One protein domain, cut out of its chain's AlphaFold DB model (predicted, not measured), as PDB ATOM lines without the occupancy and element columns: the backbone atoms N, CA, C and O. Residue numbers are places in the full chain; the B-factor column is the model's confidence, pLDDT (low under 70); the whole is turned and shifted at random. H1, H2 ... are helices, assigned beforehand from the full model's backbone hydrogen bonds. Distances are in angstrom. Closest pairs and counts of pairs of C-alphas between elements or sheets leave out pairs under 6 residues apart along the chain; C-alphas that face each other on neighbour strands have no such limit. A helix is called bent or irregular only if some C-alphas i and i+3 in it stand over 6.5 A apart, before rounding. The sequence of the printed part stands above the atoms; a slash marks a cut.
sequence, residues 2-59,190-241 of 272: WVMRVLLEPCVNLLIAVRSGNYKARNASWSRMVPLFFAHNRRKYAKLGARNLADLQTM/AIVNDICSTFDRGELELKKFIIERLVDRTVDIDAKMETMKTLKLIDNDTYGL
ATOM      1  N   TRP A   2      24.404   0.413  21.274       54.66
ATOM      2  CA  TRP A   2      24.275   0.322  22.742       54.66
ATOM      3  C   TRP A   2      22.930   0.775  23.335       54.66
ATOM      4  O   TRP A   2      22.367   0.067  24.163       54.66
ATOM      5  N   VAL A   3      22.366   1.896  22.870       60.34
ATOM      6  CA  VAL A   3      21.030   2.358  23.306       60.34
ATOM      7  C   VAL A   3      19.948   1.323  22.975       60.34
ATOM      8  O   VAL A   3      19.059   1.080  23.785       60.34
ATOM      9  N   MET A   4      20.058   0.654  21.822       58.94
ATOM     10  CA  MET A   4      19.141  -0.430  21.463       58.94
ATOM     11  C   MET A   4      19.327  -1.654  22.365       58.94
ATOM     12  O   MET A   4      18.351  -2.223  22.839       58.94
ATOM     13  N   ARG A   5      20.565  -2.023  22.689       64.50
ATOM     14  CA  ARG A   5      20.821  -3.157  23.581       64.50
ATOM     15  C   ARG A   5      20.343  -2.905  25.015       64.50
ATOM     16  O   ARG A   5      19.705  -3.757  25.607       64.50
ATOM     17  N   VAL A   6      20.609  -1.734  25.587       67.25
ATOM     18  CA  VAL A   6      20.272  -1.476  26.999       67.25
ATOM     19  C   VAL A   6      18.793  -1.144  27.187       67.25
ATOM     20  O   VAL A   6      18.198  -1.592  28.163       67.25
ATOM     21  N   LEU A   7      18.181  -0.389  26.266       72.69
ATOM     22  CA  LEU A   7      16.800   0.083  26.430       72.69
ATOM     23  C   LEU A   7      15.770  -0.755  25.672       72.69
ATOM     24  O   LEU A   7      14.680  -0.993  26.192       72.69
ATOM     25  N   LEU A   8      16.082  -1.193  24.448       80.62
ATOM     26  CA  LEU A   8      15.115  -1.898  23.600       80.62
ATOM     27  C   LEU A   8      15.113  -3.409  23.851       80.62
ATOM     28  O   LEU A   8      14.038  -4.000  23.811       80.62
ATOM     29  N   GLU A   9      16.253  -4.028  24.174       85.44
ATOM     30  CA  GLU A   9      16.332  -5.478  24.425       85.44
ATOM     31  C   GLU A   9      15.324  -5.956  25.491       85.44
ATOM     32  O   GLU A   9      14.557  -6.877  25.195       85.44
ATOM     33  N   PRO A  10      15.204  -5.332  26.688       88.00
ATOM     34  CA  PRO A  10      14.228  -5.781  27.683       88.00
ATOM     35  C   PRO A  10      12.780  -5.593  27.215       88.00
ATOM     36  O   PRO A  10      11.926  -6.422  27.524       88.00
ATOM     37  N   CYS A  11      12.505  -4.535  26.443       89.00
ATOM     38  CA  CYS A  11      11.177  -4.255  25.893       89.00
ATOM     39  C   CYS A  11      10.767  -5.307  24.853       89.00
ATOM     40  O   CYS A  11       9.655  -5.834  24.903       89.00
ATOM     41  N   VAL A  12      11.672  -5.633  23.927       91.12
ATOM     42  CA  VAL A  12      11.444  -6.635  22.878       91.12
ATOM     43  C   VAL A  12      11.306  -8.026  23.491       91.12
ATOM     44  O   VAL A  12      10.365  -8.744  23.162       91.12
ATOM     45  N   ASN A  13      12.171  -8.388  24.441       92.31
ATOM     46  CA  ASN A  13      12.076  -9.673  25.134       92.31
ATOM     47  C   ASN A  13      10.776  -9.795  25.934       92.31
ATOM     48  O   ASN A  13      10.146 -10.853  25.919       92.31
ATOM     49  N   LEU A  14      10.320  -8.710  26.570       93.38
ATOM     50  CA  LEU A  14       9.030  -8.690  27.251       93.38
ATOM     51  C   LEU A  14       7.871  -8.893  26.269       93.38
ATOM     52  O   LEU A  14       6.978  -9.693  26.548       93.38
ATOM     53  N   LEU A  15       7.897  -8.214  25.117       93.25
ATOM     54  CA  LEU A  15       6.900  -8.394  24.061       93.25
ATOM     55  C   LEU A  15       6.870  -9.851  23.590       93.25
ATOM     56  O   LEU A  15       5.808 -10.470  23.589       93.25
ATOM     57  N   ILE A  16       8.028 -10.418  23.248       94.38
ATOM     58  CA  ILE A  16       8.146 -11.808  22.798       94.38
ATOM     59  C   ILE A  16       7.615 -12.765  23.867       94.38
ATOM     60  O   ILE A  16       6.828 -13.661  23.556       94.38
ATOM     61  N   ALA A  17       7.989 -12.564  25.130       95.00
ATOM     62  CA  ALA A  17       7.552 -13.404  26.239       95.00
ATOM     63  C   ALA A  17       6.032 -13.358  26.449       95.00
ATOM     64  O   ALA A  17       5.404 -14.398  26.638       95.00
ATOM     65  N   VAL A  18       5.423 -12.174  26.365       94.81
ATOM     66  CA  VAL A  18       3.966 -12.015  26.452       94.81
ATOM     67  C   VAL A  18       3.284 -12.692  25.271       94.81
ATOM     68  O   VAL A  18       2.411 -13.528  25.473       94.81
ATOM     69  N   ARG A  19       3.704 -12.396  24.037       93.75
ATOM     70  CA  ARG A  19       3.070 -12.934  22.826       93.75
ATOM     71  C   ARG A  19       3.172 -14.457  22.742       93.75
ATOM     72  O   ARG A  19       2.204 -15.123  22.371       93.75
ATOM     73  N   SER A  20       4.302 -15.021  23.160       93.50
ATOM     74  CA  SER A  20       4.510 -16.474  23.248       93.50
ATOM     75  C   SER A  20       3.839 -17.137  24.457       93.50
ATOM     76  O   SER A  20       3.689 -18.357  24.463       93.50
ATOM     77  N   GLY A  21       3.405 -16.371  25.463       93.19
ATOM     78  CA  GLY A  21       2.866 -16.916  26.711       93.19
ATOM     79  C   GLY A  21       3.929 -17.562  27.605       93.19
ATOM     80  O   GLY A  21       3.620 -18.450  28.393       93.19
ATOM     81  N   ASN A  22       5.185 -17.118  27.512       94.62
ATOM     82  CA  ASN A  22       6.281 -17.605  28.344       94.62
ATOM     83  C   ASN A  22       6.425 -16.774  29.632       94.62
ATOM     84  O   ASN A  22       7.071 -15.722  29.655       94.62
ATOM     85  N   TYR A  23       5.844 -17.270  30.727       94.00
ATOM     86  CA  TYR A  23       5.836 -16.588  32.025       94.00
ATOM     87  C   TYR A  23       7.241 -16.365  32.606       94.00
ATOM     88  O   TYR A  23       7.552 -15.286  33.113       94.00
ATOM     89  N   LYS A  24       8.128 -17.359  32.483       93.81
ATOM     90  CA  LYS A  24       9.506 -17.273  32.994       93.81
ATOM     91  C   LYS A  24      10.302 -16.201  32.254       93.81
ATOM     92  O   LYS A  24      10.918 -15.346  32.889       93.81
ATOM     93  N   ALA A  25      10.224 -16.194  30.923       94.44
ATOM     94  CA  ALA A  25      10.858 -15.167  30.099       94.44
ATOM     95  C   ALA A  25      10.273 -13.775  30.385       94.44
ATOM     96  O   ALA A  25      11.013 -12.790  30.414       94.44
ATOM     97  N   ARG A  26       8.967 -13.686  30.666       94.56
ATOM     98  CA  ARG A  26       8.297 -12.435  31.043       94.56
ATOM     99  C   ARG A  26       8.870 -11.891  32.347       94.56
ATOM    100  O   ARG A  26       9.190 -10.708  32.410       94.56
ATOM    101  N   ASN A  27       9.026 -12.735  33.366       94.19
ATOM    102  CA  ASN A  27       9.560 -12.325  34.667       94.19
ATOM    103  C   ASN A  27      11.036 -11.912  34.576       94.19
ATOM    104  O   ASN A  27      11.407 -10.880  35.128       94.19
ATOM    105  N   ALA A  28      11.849 -12.652  33.815       93.62
ATOM    106  CA  ALA A  28      13.249 -12.300  33.564       93.62
ATOM    107  C   ALA A  28      13.396 -10.988  32.765       93.62
ATOM    108  O   ALA A  28      14.287 -10.181  33.024       93.62
ATOM    109  N   SER A  29      12.502 -10.738  31.806       94.38
ATOM    110  CA  SER A  29      12.484  -9.472  31.059       94.38
ATOM    111  C   SER A  29      12.036  -8.315  31.952       94.38
ATOM    112  O   SER A  29      12.624  -7.236  31.918       94.38
ATOM    113  N   TRP A  30      11.035  -8.551  32.805       94.31
ATOM    114  CA  TRP A  30      10.544  -7.565  33.763       94.31
ATOM    115  C   TRP A  30      11.625  -7.162  34.771       94.31
ATOM    116  O   TRP A  30      11.840  -5.968  34.974       94.31
ATOM    117  N   SER A  31      12.381  -8.117  35.326       93.88
ATOM    118  CA  SER A  31      13.481  -7.818  36.255       93.88
ATOM    119  C   SER A  31      14.592  -6.976  35.625       93.88
ATOM    120  O   SER A  31      15.228  -6.197  36.327       93.88
ATOM    121  N   ARG A  32      14.792  -7.067  34.303       92.56
ATOM    122  CA  ARG A  32      15.715  -6.190  33.559       92.56
ATOM    123  C   ARG A  32      15.106  -4.834  33.202       92.56
ATOM    124  O   ARG A  32      15.832  -3.861  33.040       92.56
ATOM    125  N   MET A  33      13.787  -4.737  33.076       92.94
ATOM    126  CA  MET A  33      13.135  -3.484  32.692       92.94
ATOM    127  C   MET A  33      12.922  -2.537  33.879       92.94
ATOM    128  O   MET A  33      13.066  -1.326  33.725       92.94
ATOM    129  N   VAL A  34      12.613  -3.059  35.072       95.06
ATOM    130  CA  VAL A  34      12.339  -2.223  36.256       95.06
ATOM    131  C   VAL A  34      13.500  -1.278  36.622       95.06
ATOM    132  O   VAL A  34      13.214  -0.098  36.835       95.06
ATOM    133  N   PRO A  35      14.783  -1.703  36.635       94.75
ATOM    134  CA  PRO A  35      15.922  -0.802  36.846       94.75
ATOM    135  C   PRO A  35      15.915   0.430  35.930       94.75
ATOM    136  O   PRO A  35      16.197   1.545  36.370       94.75
ATOM    137  N   LEU A  36      15.505   0.270  34.669       92.12
ATOM    138  CA  LEU A  36      15.445   1.374  33.707       92.12
ATOM    139  C   LEU A  36      14.405   2.431  34.104       92.12
ATOM    140  O   LEU A  36      14.590   3.616  33.827       92.12
ATOM    141  N   PHE A  37      13.324   2.046  34.791       93.69
ATOM    142  CA  PHE A  37      12.358   3.018  35.308       93.69
ATOM    143  C   PHE A  37      12.954   3.900  36.403       93.69
ATOM    144  O   PHE A  37      12.635   5.090  36.447       93.69
ATOM    145  N   PHE A  38      13.826   3.350  37.250       93.44
ATOM    146  CA  PHE A  38      14.577   4.136  38.229       93.44
ATOM    147  C   PHE A  38      15.552   5.071  37.515       93.44
ATOM    148  O   PHE A  38      15.510   6.281  37.738       93.44
ATOM    149  N   ALA A  39      16.346   4.532  36.586       91.44
ATOM    150  CA  ALA A  39      17.363   5.291  35.863       91.44
ATOM    151  C   ALA A  39      16.792   6.477  35.065       91.44
ATOM    152  O   ALA A  39      17.376   7.558  35.026       91.44
ATOM    153  N   HIS A  40      15.601   6.310  34.481       89.31
ATOM    154  CA  HIS A  40      14.918   7.347  33.703       89.31
ATOM    155  C   HIS A  40      13.860   8.132  34.488       89.31
ATOM    156  O   HIS A  40      12.995   8.777  33.886       89.31
ATOM    157  N   ASN A  41      13.890   8.090  35.824       91.25
ATOM    158  CA  ASN A  41      12.983   8.854  36.685       91.25
ATOM    159  C   ASN A  41      11.484   8.596  36.411       91.25
ATOM    160  O   ASN A  41      10.622   9.451  36.644       91.25
ATOM    161  N   ARG A  42      11.131   7.393  35.946       93.00
ATOM    162  CA  ARG A  42       9.752   6.946  35.707       93.00
ATOM    163  C   ARG A  42       9.124   6.436  37.003       93.00
ATOM    164  O   ARG A  42       8.710   5.289  37.104       93.00
ATOM    165  N   ARG A  43       9.019   7.322  37.997       91.25
ATOM    166  CA  ARG A  43       8.690   7.007  39.405       91.25
ATOM    167  C   ARG A  43       7.457   6.122  39.597       91.25
ATOM    168  O   ARG A  43       7.508   5.186  40.383       91.25
ATOM    169  N   LYS A  44       6.358   6.393  38.882       92.12
ATOM    170  CA  LYS A  44       5.132   5.577  38.980       92.12
ATOM    171  C   LYS A  44       5.399   4.125  38.571       92.12
ATOM    172  O   LYS A  44       5.066   3.207  39.311       92.12
ATOM    173  N   TYR A  45       6.055   3.934  37.429       93.44
ATOM    174  CA  TYR A  45       6.412   2.611  36.923       93.44
ATOM    175  C   TYR A  45       7.503   1.943  37.763       93.44
ATOM    176  O   TYR A  45       7.425   0.746  37.999       93.44
ATOM    177  N   ALA A  46       8.466   2.713  38.276       94.38
ATOM    178  CA  ALA A  46       9.507   2.227  39.178       94.38
ATOM    179  C   ALA A  46       8.906   1.618  40.455       94.38
ATOM    180  O   ALA A  46       9.208   0.474  40.784       94.38
ATOM    181  N   LYS A  47       7.985   2.334  41.116       94.62
ATOM    182  CA  LYS A  47       7.273   1.851  42.310       94.62
ATOM    183  C   LYS A  47       6.469   0.579  42.027       94.62
ATOM    184  O   LYS A  47       6.622  -0.411  42.736       94.62
ATOM    185  N   LEU A  48       5.639   0.596  40.979       94.31
ATOM    186  CA  LEU A  48       4.823  -0.561  40.588       94.31
ATOM    187  C   LEU A  48       5.691  -1.769  40.219       94.31
ATOM    188  O   LEU A  48       5.396  -2.893  40.613       94.31
ATOM    189  N   GLY A  49       6.782  -1.532  39.493       95.06
ATOM    190  CA  GLY A  49       7.739  -2.555  39.100       95.06
ATOM    191  C   GLY A  49       8.464  -3.173  40.285       95.06
ATOM    192  O   GLY A  49       8.504  -4.396  40.386       95.06
ATOM    193  N   ALA A  50       8.973  -2.350  41.204       95.38
ATOM    194  CA  ALA A  50       9.632  -2.814  42.422       95.38
ATOM    195  C   ALA A  50       8.678  -3.637  43.294       95.38
ATOM    196  O   ALA A  50       9.040  -4.719  43.751       95.38
ATOM    197  N   ARG A  51       7.433  -3.166  43.455       94.31
ATOM    198  CA  ARG A  51       6.400  -3.909  44.175       94.31
ATOM    199  C   ARG A  51       6.120  -5.255  43.515       94.31
ATOM    200  O   ARG A  51       6.148  -6.271  44.195       94.31
ATOM    201  N   ASN A  52       5.935  -5.272  42.195       93.88
ATOM    202  CA  ASN A  52       5.698  -6.508  41.461       93.88
ATOM    203  C   ASN A  52       6.858  -7.505  41.606       93.88
ATOM    204  O   ASN A  52       6.603  -8.688  41.792       93.88
ATOM    205  N   LEU A  53       8.113  -7.048  41.555       94.38
ATOM    206  CA  LEU A  53       9.276  -7.919  41.757       94.38
ATOM    207  C   LEU A  53       9.327  -8.494  43.176       94.38
ATOM    208  O   LEU A  53       9.579  -9.686  43.330       94.38
ATOM    209  N   ALA A  54       9.042  -7.681  44.195       92.19
ATOM    210  CA  ALA A  54       8.970  -8.152  45.577       92.19
ATOM    211  C   ALA A  54       7.825  -9.160  45.778       92.19
ATOM    212  O   ALA A  54       8.008 -10.193  46.424       92.19
ATOM    213  N   ASP A  55       6.662  -8.904  45.171       91.56
ATOM    214  CA  ASP A  55       5.534  -9.831  45.205       91.56
ATOM    215  C   ASP A  55       5.909 -11.146  44.496       91.56
ATOM    216  O   ASP A  55       5.668 -12.213  45.044       91.56
ATOM    217  N   LEU A  56       6.581 -11.112  43.336       91.19
ATOM    218  CA  LEU A  56       7.036 -12.320  42.625       91.19
ATOM    219  C   LEU A  56       8.000 -13.189  43.449       91.19
ATOM    220  O   LEU A  56       8.002 -14.406  43.279       91.19
ATOM    221  N   GLN A  57       8.811 -12.589  44.324       89.12
ATOM    222  CA  GLN A  57       9.741 -13.315  45.198       89.12
ATOM    223  C   GLN A  57       9.062 -13.928  46.427       89.12
ATOM    224  O   GLN A  57       9.529 -14.938  46.945       89.12
ATOM    225  N   THR A  58       7.983 -13.308  46.907       89.62
ATOM    226  CA  THR A  58       7.305 -13.684  48.160       89.62
ATOM    227  C   THR A  58       5.994 -14.440  47.935       89.62
ATOM    228  O   THR A  58       5.385 -14.935  48.883       89.62
ATOM    229  N   MET A  59       5.552 -14.551  46.683       91.62
ATOM    230  CA  MET A  59       4.288 -15.169  46.308       91.62
ATOM    231  C   MET A  59       4.236 -16.670  46.635       91.62
ATOM    232  O   MET A  59       5.173 -17.403  46.313       91.62
ATOM    233  N   ALA A 190      31.417  11.577  28.508       82.25
ATOM    234  CA  ALA A 190      30.545  11.655  29.686       82.25
ATOM    235  C   ALA A 190      29.131  11.108  29.422       82.25
ATOM    236  O   ALA A 190      28.569  10.436  30.281       82.25
ATOM    237  N   ILE A 191      28.577  11.345  28.229       82.00
ATOM    238  CA  ILE A 191      27.260  10.829  27.831       82.00
ATOM    239  C   ILE A 191      27.334   9.339  27.557       82.00
ATOM    240  O   ILE A 191      26.446   8.597  27.963       82.00
ATOM    241  N   VAL A 192      28.406   8.889  26.905       81.38
ATOM    242  CA  VAL A 192      28.642   7.458  26.697       81.38
ATOM    243  C   VAL A 192      28.673   6.741  28.047       81.38
ATOM    244  O   VAL A 192      27.977   5.746  28.226       81.38
ATOM    245  N   ASN A 193      29.393   7.289  29.027       83.56
ATOM    246  CA  ASN A 193      29.443   6.738  30.377       83.56
ATOM    247  C   ASN A 193      28.084   6.796  31.101       83.56
ATOM    248  O   ASN A 193      27.704   5.837  31.773       83.56
ATOM    249  N   ASP A 194      27.318   7.882  30.947       83.88
ATOM    250  CA  ASP A 194      25.960   8.000  31.498       83.88
ATOM    251  C   ASP A 194      25.035   6.903  30.939       83.88
ATOM    252  O   ASP A 194      24.376   6.195  31.706       83.88
ATOM    253  N   ILE A 195      25.060   6.679  29.619       81.25
ATOM    254  CA  ILE A 195      24.282   5.632  28.939       81.25
ATOM    255  C   ILE A 195      24.733   4.237  29.387       81.25
ATOM    256  O   ILE A 195      23.899   3.426  29.790       81.25
ATOM    257  N   CYS A 196      26.036   3.951  29.355       82.94
ATOM    258  CA  CYS A 196      26.567   2.633  29.710       82.94
ATOM    259  C   CYS A 196      26.285   2.268  31.175       82.94
ATOM    260  O   CYS A 196      25.932   1.129  31.456       82.94
ATOM    261  N   SER A 197      26.355   3.237  32.092       87.31
ATOM    262  CA  SER A 197      26.068   3.032  33.522       87.31
ATOM    263  C   SER A 197      24.579   3.105  33.885       87.31
ATOM    264  O   SER A 197      24.224   2.957  35.053       87.31
ATOM    265  N   THR A 198      23.686   3.380  32.925       87.69
ATOM    266  CA  THR A 198      22.250   3.604  33.187       87.69
ATOM    267  C   THR A 198      21.613   2.411  33.896       87.69
ATOM    268  O   THR A 198      20.881   2.591  34.869       87.69
ATOM    269  N   PHE A 199      21.903   1.194  33.430       89.88
ATOM    270  CA  PHE A 199      21.329  -0.016  34.012       89.88
ATOM    271  C   PHE A 199      21.813  -0.237  35.449       89.88
ATOM    272  O   PHE A 199      20.984  -0.387  36.343       89.88
ATOM    273  N   ASP A 200      23.126  -0.170  35.681       91.19
ATOM    274  CA  ASP A 200      23.735  -0.425  36.994       91.19
ATOM    275  C   ASP A 200      23.255   0.578  38.049       91.19
ATOM    276  O   ASP A 200      22.902   0.204  39.167       91.19
ATOM    277  N   ARG A 201      23.151   1.863  37.676       92.00
ATOM    278  CA  ARG A 201      22.581   2.903  38.548       92.00
ATOM    279  C   ARG A 201      21.116   2.631  38.876       92.00
ATOM    280  O   ARG A 201      20.700   2.765  40.024       92.00
ATOM    281  N   GLY A 202      20.337   2.238  37.869       93.38
ATOM    282  CA  GLY A 202      18.944   1.848  38.049       93.38
ATOM    283  C   GLY A 202      18.780   0.638  38.968       93.38
ATOM    284  O   GLY A 202      17.857   0.600  39.780       93.38
ATOM    285  N   GLU A 203      19.681  -0.337  38.861       94.38
ATOM    286  CA  GLU A 203      19.657  -1.554  39.669       94.38
ATOM    287  C   GLU A 203      20.007  -1.260  41.134       94.38
ATOM    288  O   GLU A 203      19.349  -1.773  42.043       94.38
ATOM    289  N   LEU A 204      20.995  -0.391  41.369       95.25
ATOM    290  CA  LEU A 204      21.370   0.059  42.707       95.25
ATOM    291  C   LEU A 204      20.198   0.754  43.414       95.25
ATOM    292  O   LEU A 204      19.862   0.404  44.546       95.25
ATOM    293  N   GLU A 205      19.533   1.690  42.734       94.88
ATOM    294  CA  GLU A 205      18.382   2.399  43.305       94.88
ATOM    295  C   GLU A 205      17.160   1.493  43.490       94.88
ATOM    296  O   GLU A 205      16.425   1.649  44.465       94.88
ATOM    297  N   LEU A 206      16.956   0.498  42.620       95.56
ATOM    298  CA  LEU A 206      15.931  -0.526  42.832       95.56
ATOM    299  C   LEU A 206      16.200  -1.323  44.117       95.56
ATOM    300  O   LEU A 206      15.290  -1.496  44.929       95.56
ATOM    301  N   LYS A 207      17.437  -1.799  44.316       94.81
ATOM    302  CA  LYS A 207      17.830  -2.553  45.519       94.81
ATOM    303  C   LYS A 207      17.624  -1.714  46.777       94.81
ATOM    304  O   LYS A 207      16.983  -2.179  47.718       94.81
ATOM    305  N   LYS A 208      18.084  -0.461  46.754       94.62
ATOM    306  CA  LYS A 208      17.875   0.509  47.835       94.62
ATOM    307  C   LYS A 208      16.389   0.704  48.142       94.62
ATOM    308  O   LYS A 208      15.980   0.578  49.292       94.62
ATOM    309  N   PHE A 209      15.564   0.921  47.116       95.00
ATOM    310  CA  PHE A 209      14.118   1.093  47.270       95.00
ATOM    311  C   PHE A 209      13.449  -0.127  47.913       95.00
ATOM    312  O   PHE A 209      12.612   0.034  48.799       95.00
ATOM    313  N   ILE A 210      13.794  -1.343  47.473       93.19
ATOM    314  CA  ILE A 210      13.227  -2.577  48.031       93.19
ATOM    315  C   ILE A 210      13.581  -2.696  49.518       93.19
ATOM    316  O   ILE A 210      12.684  -2.933  50.326       93.19
ATOM    317  N   ILE A 211      14.849  -2.491  49.880       92.62
ATOM    318  CA  ILE A 211      15.313  -2.602  51.269       92.62
ATOM    319  C   ILE A 211      14.624  -1.549  52.145       92.62
ATOM    320  O   ILE A 211      13.881  -1.904  53.056       92.62
ATOM    321  N   GLU A 212      14.769  -0.264  51.817       94.44
ATOM    322  CA  GLU A 212      14.293   0.834  52.669       94.44
ATOM    323  C   GLU A 212      12.762   0.879  52.797       94.44
ATOM    324  O   GLU A 212      12.233   1.237  53.849       94.44
ATOM    325  N   ARG A 213      12.022   0.534  51.732       93.69
ATOM    326  CA  ARG A 213      10.567   0.777  51.674       93.69
ATOM    327  C   ARG A 213       9.709  -0.479  51.728       93.69
ATOM    328  O   ARG A 213       8.568  -0.397  52.174       93.69
ATOM    329  N   LEU A 214      10.200  -1.626  51.252       90.81
ATOM    330  CA  LEU A 214       9.410  -2.866  51.211       90.81
ATOM    331  C   LEU A 214       9.808  -3.851  52.313       90.81
ATOM    332  O   LEU A 214       8.915  -4.480  52.888       90.81
ATOM    333  N   VAL A 215      11.106  -3.963  52.613       89.12
ATOM    334  CA  VAL A 215      11.640  -4.873  53.637       89.12
ATOM    335  C   VAL A 215      11.658  -4.192  55.005       89.12
ATOM    336  O   VAL A 215      10.866  -4.560  55.870       89.12
ATOM    337  N   ASP A 216      12.486  -3.159  55.175       91.44
ATOM    338  CA  ASP A 216      12.711  -2.508  56.472       91.44
ATOM    339  C   ASP A 216      11.599  -1.511  56.822       91.44
ATOM    340  O   ASP A 216      11.359  -1.224  57.994       91.44
ATOM    341  N   ARG A 217      10.900  -0.991  55.800       90.12
ATOM    342  CA  ARG A 217       9.811  -0.001  55.921       90.12
ATOM    343  C   ARG A 217      10.220   1.255  56.701       90.12
ATOM    344  O   ARG A 217       9.397   1.872  57.374       90.12
ATOM    345  N   THR A 218      11.489   1.642  56.601       92.00
ATOM    346  CA  THR A 218      12.043   2.851  57.226       92.00
ATOM    347  C   THR A 218      11.588   4.119  56.511       92.00
ATOM    348  O   THR A 218      11.498   5.181  57.126       92.00
ATOM    349  N   VAL A 219      11.274   4.011  55.219       92.06
ATOM    350  CA  VAL A 219      10.789   5.110  54.383       92.06
ATOM    351  C   VAL A 219       9.423   4.754  53.806       92.06
ATOM    352  O   VAL A 219       9.199   3.640  53.333       92.06
ATOM    353  N   ASP A 220       8.511   5.726  53.805       90.19
ATOM    354  CA  ASP A 220       7.194   5.562  53.196       90.19
ATOM    355  C   ASP A 220       7.296   5.265  51.684       90.19
ATOM    356  O   ASP A 220       8.117   5.839  50.955       90.19
ATOM    357  N   ILE A 221       6.439   4.366  51.190       86.69
ATOM    358  CA  ILE A 221       6.437   3.944  49.780       86.69
ATOM    359  C   ILE A 221       6.189   5.141  48.856       86.69
ATOM    360  O   ILE A 221       6.775   5.214  47.764       86.69
ATOM    361  N   ASP A 222       5.389   6.109  49.300       88.00
ATOM    362  CA  ASP A 222       5.016   7.283  48.534       88.00
ATOM    363  C   ASP A 222       5.906   8.504  48.712       88.00
ATOM    364  O   ASP A 222       5.866   9.399  47.857       88.00
ATOM    365  N   ALA A 223       6.817   8.463  49.686       89.50
ATOM    366  CA  ALA A 223       7.839   9.478  49.878       89.50
ATOM    367  C   ALA A 223       8.577   9.806  48.571       89.50
ATOM    368  O   ALA A 223       8.896   8.933  47.747       89.50
ATOM    369  N   LYS A 224       8.876  11.096  48.386       87.81
ATOM    370  CA  LYS A 224       9.547  11.613  47.191       87.81
ATOM    371  C   LYS A 224      10.866  10.870  46.966       87.81
ATOM    372  O   LYS A 224      11.687  10.756  47.865       87.81
ATOM    373  N   MET A 225      11.056  10.370  45.749       88.12
ATOM    374  CA  MET A 225      12.319   9.770  45.318       88.12
ATOM    375  C   MET A 225      13.235  10.857  44.758       88.12
ATOM    376  O   MET A 225      12.761  11.770  44.060       88.12
ATOM    377  N   GLU A 226      14.531  10.748  45.035       85.75
ATOM    378  CA  GLU A 226      15.542  11.600  44.416       85.75
ATOM    379  C   GLU A 226      15.530  11.423  42.894       85.75
ATOM    380  O   GLU A 226      15.206  10.362  42.363       85.75
ATOM    381  N   THR A 227      15.784  12.517  42.177       87.06
ATOM    382  CA  THR A 227      15.844  12.491  40.715       87.06
ATOM    383  C   THR A 227      17.268  12.156  40.308       87.06
ATOM    384  O   THR A 227      18.186  12.913  40.623       87.06
ATOM    385  N   MET A 228      17.451  11.070  39.563       85.81
ATOM    386  CA  MET A 228      18.742  10.768  38.963       85.81
ATOM    387  C   MET A 228      19.099  11.831  37.929       85.81
ATOM    388  O   MET A 228      18.276  12.186  37.078       85.81
ATOM    389  N   LYS A 229      20.340  12.317  37.984       81.81
ATOM    390  CA  LYS A 229      20.897  13.153  36.922       81.81
ATOM    391  C   LYS A 229      21.090  12.290  35.672       81.81
ATOM    392  O   LYS A 229      21.645  11.198  35.751       81.81
ATOM    393  N   THR A 230      20.616  12.797  34.544       76.19
ATOM    394  CA  THR A 230      20.783  12.198  33.214       76.19
ATOM    395  C   THR A 230      21.289  13.281  32.281       76.19
ATOM    396  O   THR A 230      20.726  14.382  32.280       76.19
ATOM    397  N   LEU A 231      22.318  12.989  31.495       73.25
ATOM    398  CA  LEU A 231      22.828  13.926  30.501       73.25
ATOM    399  C   LEU A 231      21.929  13.885  29.261       73.25
ATOM    400  O   LEU A 231      21.492  12.819  28.824       73.25
ATOM    401  N   LYS A 232      21.607  15.053  28.697       69.50
ATOM    402  CA  LYS A 232      20.821  15.124  27.461       69.50
ATOM    403  C   LYS A 232      21.753  15.011  26.260       69.50
ATOM    404  O   LYS A 232      22.845  15.559  26.256       69.50
ATOM    405  N   LEU A 233      21.269  14.370  25.197       63.19
ATOM    406  CA  LEU A 233      21.988  14.266  23.920       63.19
ATOM    407  C   LEU A 233      22.125  15.610  23.174       63.19
ATOM    408  O   LEU A 233      22.851  15.678  22.193       63.19
ATOM    409  N   ILE A 234      21.404  16.655  23.598       56.91
ATOM    410  CA  ILE A 234      21.205  17.901  22.831       56.91
ATOM    411  C   ILE A 234      22.019  19.077  23.395       56.91
ATOM    412  O   ILE A 234      22.030  20.149  22.797       56.91
ATOM    413  N   ASP A 235      22.708  18.929  24.530       52.53
ATOM    414  CA  ASP A 235      23.464  20.061  25.079       52.53
ATOM    415  C   ASP A 235      24.542  20.484  24.056       52.53
ATOM    416  O   ASP A 235      25.267  19.651  23.532       52.53
ATOM    417  N   ASN A 236      24.633  21.760  23.677       49.03
ATOM    418  CA  ASN A 236      25.512  22.198  22.572       49.03
ATOM    419  C   ASN A 236      27.015  21.915  22.815       49.03
ATOM    420  O   ASN A 236      27.806  21.972  21.875       49.03
ATOM    421  N   ASP A 237      27.377  21.531  24.042       52.81
ATOM    422  CA  ASP A 237      28.706  21.077  24.463       52.81
ATOM    423  C   ASP A 237      28.916  19.547  24.316       52.81
ATOM    424  O   ASP A 237      29.953  19.011  24.702       52.81
ATOM    425  N   THR A 238      27.943  18.810  23.761       51.66
ATOM    426  CA  THR A 238      27.954  17.332  23.623       51.66
ATOM    427  C   THR A 238      28.849  16.783  22.515       51.66
ATOM    428  O   THR A 238      29.029  15.564  22.422       51.66
ATOM    429  N   TYR A 239      29.442  17.653  21.701       52.72
ATOM    430  CA  TYR A 239      30.321  17.276  20.602       52.72
ATOM    431  C   TYR A 239      31.721  17.811  20.870       52.72
ATOM    432  O   TYR A 239      31.916  19.019  21.000       52.72
ATOM    433  N   GLY A 240      32.702  16.908  20.954       48.00
ATOM    434  CA  GLY A 240      34.103  17.283  21.117       48.00
ATOM    435  C   GLY A 240      34.516  18.318  20.068       48.00
ATOM    436  O   GLY A 240      34.307  18.129  18.869       48.00
ATOM    437  N   LEU A 241      35.080  19.437  20.524       43.88
ATOM    438  CA  LEU A 241      35.687  20.459  19.678       43.88
ATOM    439  C   LEU A 241      36.857  19.864  18.886       43.88
ATOM    440  O   LEU A 241      38.004  19.933  19.311       43.88
TER     441      LEU A 241
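AT A GLANCE: This is residues 2 to 59 and 190 to 241 of the 272 residues of the protein "Hypothetical protein" of Didymodactylos carnosus (UniProt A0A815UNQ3). Look for a flat zigzag of three helices, H1, H2 and H3, joined by two tight turns, with H5 crossing the far end of H2 and packing on H3. Short H4 leads into H5, and residues 216 to 241 form a long tail without a named element. The printed part has 110 residues, with five named helices in the order H1 H2 H3 H4 H5, no named strand, and the class all helix. It is only just compact, close to loose, with a radius of gyration of the C-alphas of 15.6 A and spans of 54 by 39 by 18 A.

IN THESE COORDINATES: Find C-alpha 2 at (24.275, 0.322, 22.742); from there H1 runs to residue 20, 25.9 A, with a kink of 42 degrees near residue 9; it is only just irregular, C-alphas 7 and 10 being 6.52 A apart. H2 is residues 23 to 39, 25.0 A, and H3 residues 43 to 58, 22.5 A. After the cut, H4 is residues 190 to 196, 9.9 A, and H5 is residues 198 to 215, 24.5 A, ending at C-alpha 215 (11.640, -4.873, 53.637).

HOW THE PARTS SIT: Start at H2, the hub. It forms a helical hairpin with H1, closest C-alphas Ala 17 and Arg 26, 5.0 A, and another with H3, Phe 37 and Ala 46, 4.9 A. With residues 34 to 39 alone it touches H5, about perpendicular at 81 degrees; the closest C-alphas, Pro 35 and Gly 202, are 4.2 A apart. H5 touches H3 at a steep tilt of 64 degrees, closest C-alphas Ala 50 and Ile 210, 6.7 A. H1 and H4 only just touch, with 3 pairs of C-alphas within 8 A, the closest Val 3 and Ile 195, 7.3 A. H1 and H3 are apart. Every O i to N i+4 pair is within hydrogen-bond range in H3, H4 and H5, against 12 of 15 in H1 and 9 of 13 in H2.

THE WHOLE: The C-alphas of Met 59 and Leu 241 are the two farthest apart, 54.4 A. Residues 60 to 189 are not printed, and C-alphas 59 and 190 are 41.1 A apart across the cut. Of the links that are printed whole, none is long. The model's pLDDT is under 70 at residues 2 to 6 and 232 to 241.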